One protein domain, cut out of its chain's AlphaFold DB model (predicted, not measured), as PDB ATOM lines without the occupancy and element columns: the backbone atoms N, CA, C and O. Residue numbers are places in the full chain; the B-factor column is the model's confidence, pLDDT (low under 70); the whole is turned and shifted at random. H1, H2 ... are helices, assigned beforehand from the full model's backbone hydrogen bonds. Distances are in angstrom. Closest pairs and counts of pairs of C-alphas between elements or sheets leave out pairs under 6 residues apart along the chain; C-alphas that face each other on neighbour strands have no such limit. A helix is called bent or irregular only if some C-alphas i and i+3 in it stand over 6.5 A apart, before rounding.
ATOM      1  N   VAL A  96      53.664  77.800  48.954       87.94
ATOM      2  CA  VAL A  96      52.604  77.925  47.938       87.94
ATOM      3  C   VAL A  96      51.243  78.222  48.576       87.94
ATOM      4  O   VAL A  96      50.559  79.142  48.157       87.94
ATOM      5  N   ILE A  97      50.880  77.511  49.652       85.56
ATOM      6  CA  ILE A  97      49.601  77.695  50.361       85.56
ATOM      7  C   ILE A  97      49.515  79.075  51.032       85.56
ATOM      8  O   ILE A  97      48.434  79.656  51.123       85.56
ATOM      9  N   ARG A  98      50.650  79.611  51.493       85.00
ATOM     10  CA  ARG A  98      50.727  80.965  52.057       85.00
ATOM     11  C   ARG A  98      50.604  82.035  50.977       85.00
ATOM     12  O   ARG A  98      49.893  83.009  51.189       85.00
ATOM     13  N   GLU A  99      51.255  81.834  49.834       85.94
ATOM     14  CA  GLU A  99      51.248  82.774  48.705       85.94
ATOM     15  C   GLU A  99      49.864  82.890  48.057       85.94
ATOM     16  O   GLU A  99      49.446  83.990  47.714       85.94
ATOM     17  N   ILE A 100      49.100  81.795  47.992       87.50
ATOM     18  CA  ILE A 100      47.707  81.807  47.509       87.50
ATOM     19  C   ILE A 100      46.684  82.221  48.585       87.50
ATOM     20  O   ILE A 100      45.479  82.130  48.362       87.50
ATOM     21  N   GLY A 101      47.132  82.620  49.783       83.31
ATOM     22  CA  GLY A 101      46.252  83.084  50.863       83.31
ATOM     23  C   GLY A 101      45.398  81.996  51.534       83.31
ATOM     24  O   GLY A 101      44.507  82.317  52.318       83.31
ATOM     25  N   LEU A 102      45.670  80.708  51.294       85.38
ATOM     26  CA  LEU A 102      44.918  79.573  51.859       85.38
ATOM     27  C   LEU A 102      45.473  79.069  53.201       85.38
ATOM     28  O   LEU A 102      45.128  77.979  53.667       85.38
ATOM     29  N   GLU A 103      46.312  79.860  53.875       84.31
ATOM     30  CA  GLU A 103      46.842  79.492  55.193       84.31
ATOM     31  C   GLU A 103      45.717  79.261  56.219       84.31
ATOM     32  O   GLU A 103      45.827  78.367  57.062       84.31
ATOM     33  N   TRP A 104      44.611  80.009  56.128       81.81
ATOM     34  CA  TRP A 104      43.447  79.819  56.999       81.81
ATOM     35  C   TRP A 104      42.849  78.413  56.840       81.81
ATOM     36  O   TRP A 104      42.587  77.746  57.841       81.81
ATOM     37  N   LEU A 105      42.711  77.914  55.610       82.56
ATOM     38  CA  LEU A 105      42.161  76.586  55.336       82.56
ATOM     39  C   LEU A 105      43.102  75.492  55.848       82.56
ATOM     40  O   LEU A 105      42.668  74.544  56.500       82.56
ATOM     41  N   TYR A 106      44.409  75.664  55.642       83.25
ATOM     42  CA  TYR A 106      45.415  74.742  56.171       83.25
ATOM     43  C   TYR A 106      45.406  74.680  57.705       83.25
ATOM     44  O   TYR A 106      45.543  73.606  58.292       83.25
ATOM     45  N   ARG A 107      45.208  75.820  58.379       80.69
ATOM     46  CA  ARG A 107      45.039  75.868  59.838       80.69
ATOM     47  C   ARG A 107      43.741  75.193  60.278       80.69
ATOM     48  O   ARG A 107      43.767  74.445  61.253       80.69
ATOM     49  N   LEU A 108      42.638  75.401  59.553       81.62
ATOM     50  CA  LEU A 108      41.362  74.738  59.831       81.62
ATOM     51  C   LEU A 108      41.492  73.212  59.758       81.62
ATOM     52  O   LEU A 108      40.980  72.529  60.636       81.62
ATOM     53  N   LEU A 109      42.208  72.685  58.761       82.50
ATOM     54  CA  LEU A 109      42.442  71.245  58.617       82.50
ATOM     55  C   LEU A 109      43.316  70.668  59.738       82.50
ATOM     56  O   LEU A 109      43.091  69.541  60.165       82.50
ATOM     57  N   GLN A 110      44.289  71.435  60.240       78.62
ATOM     58  CA  GLN A 110      45.119  71.008  61.371       78.62
ATOM     59  C   GLN A 110      44.371  71.038  62.711       78.62
ATOM     60  O   GLN A 110      44.625  70.200  63.572       78.62
ATOM     61  N   GLU A 111      43.461  71.995  62.910       79.06
ATOM     62  CA  GLU A 111      42.749  72.181  64.181       79.06
ATOM     63  C   GLU A 111      41.233  72.388  63.994       79.06
ATOM     64  O   GLU A 111      40.675  73.404  64.438       79.06
ATOM     65  N   PRO A 112      40.520  71.420  63.388       78.38
ATOM     66  CA  PRO A 112      39.125  71.599  62.992       78.38
ATOM     67  C   PRO A 112      38.235  71.873  64.202       78.38
ATOM     68  O   PRO A 112      37.481  72.840  64.221       78.38
ATOM     69  N   ARG A 113      38.402  71.117  65.293       77.81
ATOM     70  CA  ARG A 113      37.609  71.295  66.523       77.81
ATOM     71  C   ARG A 113      37.765  72.680  67.163       77.81
ATOM     72  O   ARG A 113      36.822  73.162  67.790       77.81
ATOM     73  N   ARG A 114      38.932  73.319  67.018       76.31
ATOM     74  CA  ARG A 114      39.225  74.623  67.634       76.31
ATOM     75  C   ARG A 114      38.768  75.781  66.755       76.31
ATOM     76  O   ARG A 114      38.152  76.721  67.253       76.31
ATOM     77  N   LEU A 115      39.070  75.721  65.459       77.44
ATOM     78  CA  LEU A 115      38.874  76.847  64.543       77.44
ATOM     79  C   LEU A 115      37.488  76.871  63.894       77.44
ATOM     80  O   LEU A 115      37.006  77.959  63.580       77.44
ATOM     81  N   TRP A 116      36.808  75.726  63.767       80.12
ATOM     82  CA  TRP A 116      35.511  75.632  63.081       80.12
ATOM     83  C   TRP A 116      34.454  76.578  63.651       80.12
ATOM     84  O   TRP A 116      33.810  77.308  62.903       80.12
ATOM     85  N   LYS A 117      34.326  76.645  64.986       78.50
ATOM     86  CA  LYS A 117      33.352  77.528  65.659       78.50
ATOM     87  C   LYS A 117      33.560  79.005  65.315       78.50
ATOM     88  O   LYS A 117      32.589  79.745  65.172       78.50
ATOM     89  N   ARG A 118      34.820  79.434  65.195       78.19
ATOM     90  CA  ARG A 118      35.170  80.813  64.839       78.19
ATOM     91  C   ARG A 118      34.934  81.049  63.351       78.19
ATOM     92  O   ARG A 118      34.274  82.012  62.981       78.19
ATOM     93  N   TYR A 119      35.435  80.143  62.518       80.25
ATOM     94  CA  TYR A 119      35.446  80.294  61.067       80.25
ATOM     95  C   TYR A 119      34.050  80.233  60.460       80.25
ATOM     96  O   TYR A 119      33.749  81.035  59.584       80.25
ATOM     97  N   TYR A 120      33.165  79.392  60.990       81.44
ATOM     98  CA  TYR A 120      31.768  79.357  60.567       81.44
ATOM     99  C   TYR A 120      31.067  80.718  60.718       81.44
ATOM    100  O   TYR A 120      30.221  81.066  59.907       81.44
ATOM    101  N   ARG A 121      31.429  81.517  61.729       80.50
ATOM    102  CA  ARG A 121      30.813  82.833  61.961       80.50
ATOM    103  C   ARG A 121      31.487  83.958  61.178       80.50
ATOM    104  O   ARG A 121      30.812  84.895  60.774       80.50
ATOM    105  N   THR A 122      32.803  83.890  60.983       81.06
ATOM    106  CA  THR A 122      33.577  85.004  60.407       81.06
ATOM    107  C   THR A 122      33.847  84.864  58.913       81.06
ATOM    108  O   THR A 122      33.947  85.873  58.224       81.06
ATOM    109  N   ILE A 123      33.984  83.638  58.401       83.62
ATOM    110  CA  ILE A 123      34.340  83.406  56.994       83.62
ATOM    111  C   ILE A 123      33.180  83.728  56.043       83.62
ATOM    112  O   ILE A 123      33.436  84.429  55.070       83.62
ATOM    113  N   PRO A 124      31.920  83.315  56.291       86.69
ATOM    114  CA  PRO A 124      30.819  83.639  55.380       86.69
ATOM    115  C   PRO A 124      30.617  85.143  55.121       86.69
ATOM    116  O   PRO A 124      30.577  85.521  53.948       86.69
ATOM    117  N   PRO A 125      30.556  86.032  56.140       86.12
ATOM    118  CA  PRO A 125      30.410  87.462  55.877       86.12
ATOM    119  C   PRO A 125      31.648  88.048  55.189       86.12
ATOM    120  O   PRO A 125      31.505  88.902  54.319       86.12
ATOM    121  N   PHE A 126      32.854  87.566  55.514       86.12
ATOM    122  CA  PHE A 126      34.076  87.986  54.828       86.12
ATOM    123  C   PHE A 126      34.050  87.622  53.340       86.12
ATOM    124  O   PHE A 126      34.299  88.484  52.504       86.12
ATOM    125  N   LEU A 127      33.707  86.376  53.001       87.56
ATOM    126  CA  LEU A 127      33.616  85.926  51.612       87.56
ATOM    127  C   LEU A 127      32.556  86.710  50.838       87.56
ATOM    128  O   LEU A 127      32.793  87.078  49.691       87.56
ATOM    129  N   TRP A 128      31.419  87.016  51.466       88.88
ATOM    130  CA  TRP A 128      30.386  87.841  50.845       88.88
ATOM    131  C   TRP A 128      30.868  89.270  50.570       88.88
ATOM    132  O   TRP A 128      30.700  89.765  49.455       88.88
ATOM    133  N   MET A 129      31.510  89.922  51.545       87.31
ATOM    134  CA  MET A 129      32.064  91.269  51.366       87.31
ATOM    135  C   MET A 129      33.182  91.295  50.320       87.31
ATOM    136  O   MET A 129      33.183  92.171  49.459       87.31
ATOM    137  N   ALA A 130      34.084  90.310  50.341       87.44
ATOM    138  CA  ALA A 130      35.154  90.180  49.358       87.44
ATOM    139  C   ALA A 130      34.593  89.961  47.943       87.44
ATOM    140  O   ALA A 130      35.012  90.630  47.001       87.44
ATOM    141  N   ALA A 131      33.589  89.091  47.790       88.88
ATOM    142  CA  ALA A 131      32.916  88.874  46.512       88.88
ATOM    143  C   ALA A 131      32.199  90.141  46.021       88.88
ATOM    144  O   ALA A 131      32.310  90.493  44.849       88.88
ATOM    145  N   LYS A 132      31.516  90.866  46.917       89.75
ATOM    146  CA  LYS A 132      30.872  92.147  46.599       89.75
ATOM    147  C   LYS A 132      31.896  93.183  46.127       89.75
ATOM    148  O   LYS A 132      31.648  93.846  45.125       89.75
ATOM    149  N   GLN A 133      33.042  93.291  46.803       87.81
ATOM    150  CA  GLN A 133      34.118  94.209  46.428       87.81
ATOM    151  C   GLN A 133      34.701  93.867  45.053       87.81
ATOM    152  O   GLN A 133      34.841  94.753  44.215       87.81
ATOM    153  N   LEU A 134      34.980  92.589  44.783       87.00
ATOM    154  CA  LEU A 134      35.481  92.147  43.478       87.00
ATOM    155  C   LEU A 134      34.451  92.368  42.361       87.00
ATOM    156  O   LEU A 134      34.810  92.787  41.263       87.00
ATOM    157  N   TRP A 135      33.165  92.151  42.645       86.94
ATOM    158  CA  TRP A 135      32.083  92.384  41.687       86.94
ATOM    159  C   TRP A 135      31.870  93.871  41.376       86.94
ATOM    160  O   TRP A 135      31.578  94.230  40.238       86.94
ATOM    161  N   GLN A 136      32.051  94.745  42.367       81.38
ATOM    162  CA  GLN A 136      32.012  96.198  42.182       81.38
ATOM    163  C   GLN A 136      33.251  96.716  41.441       81.38
ATOM    164  O   GLN A 136      33.108  97.523  40.525       81.38
ATOM    165  N   ALA A 137      34.442  96.204  41.765       75.75
ATOM    166  CA  ALA A 137      35.686  96.541  41.069       75.75
ATOM    167  C   ALA A 137      35.652  96.121  39.588       75.75
ATOM    168  O   ALA A 137      36.094  96.869  38.723       75.75
ATOM    169  N   ALA A 138      35.048  94.969  39.280       72.81
ATOM    170  CA  ALA A 138      34.834  94.521  37.902       72.81
ATOM    171  C   ALA A 138      33.809  95.378  37.130       72.81
ATOM    172  O   ALA A 138      33.810  95.371  35.902       72.81
TER     173      ALA A 138
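AT A GLANCE: This is residues 96 to 138 of the 169 residues of an uncharacterized protein of Alkalinema sp. CACIAM 70d (UniProt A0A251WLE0). This is a flat, open hook made of one long kinked helix, H3, and a shorter helix, H2, that turns back from its start, with a single short helical turn, H1, at the other end of H2. The far part of H3, residues 124 to 138, sticks out as a free arm, and there is no packed core. The printed part has 43 residues with three named helices, in the order H1, H2, H3 along the chain, and no named strand; its class is all helix. It is loose, with a radius of gyration of the C-alphas of 12.4 A, and spans 36 by 26 by 7 A along its three main axes.

HOW THE PARTS SIT: H1, residues 96 to 99, is close to but not clearly touching H2, residues 103 to 110; their closest C-alphas, those of Ile 97 and Glu 103, are 5.8 A apart. H2 and H3, residues 112 to 138, only just touch, with 3 pairs of C-alphas within 8 A, and touch only at the corner by their link. Their closest C-alphas are those of Leu 108 and Leu 115, 5.7 A apart, and H3 touches H2 with residues 115 to 116 alone. The lines of H2 and H3 stand at a shallow tilt of 24 degrees, and the two run opposite ways. H1 and H3 are apart. Every backbone O i to N i+4 pair is within hydrogen-bond range in H2, against 18 of 23 in H3; H1 is too short for such a pair, and its one O i to N i+3 pair is within range.

IN THESE COORDINATES: H1 begins at C-alpha 96, at (52.604, 77.925, 47.938), and ends at Glu 99, 5.1 A from first to last C-alpha. H2 runs from C-alpha 103, at (46.842, 79.492, 55.193), to Gln 110, 10.6 A. H3 runs from Pro 112 to C-alpha 138, at (34.834, 94.521, 37.902), 34.3 A. H3 has a kink of 52 degrees near residue 119. It is also only just irregular: C-alphas 114 and 117 are 6.8 A apart, and its line is a rough one.

THE WHOLE: The two C-alphas farthest apart are those of Arg 113 and Ala 138, at 37.0 A, while the first and last printed C-alphas are 26.3 A apart. Residues 109 to 114, of which 112 to 114 belong to H3, stand free, as do residues 124 to 138 of H3. The links from H1 to H2 and from H2 to H3 are both tight, with 3 residues and 1 residue between the helices. The printed part has no cut. The mean pLDDT of the printed part is 83.0, and no printed residue is under 70.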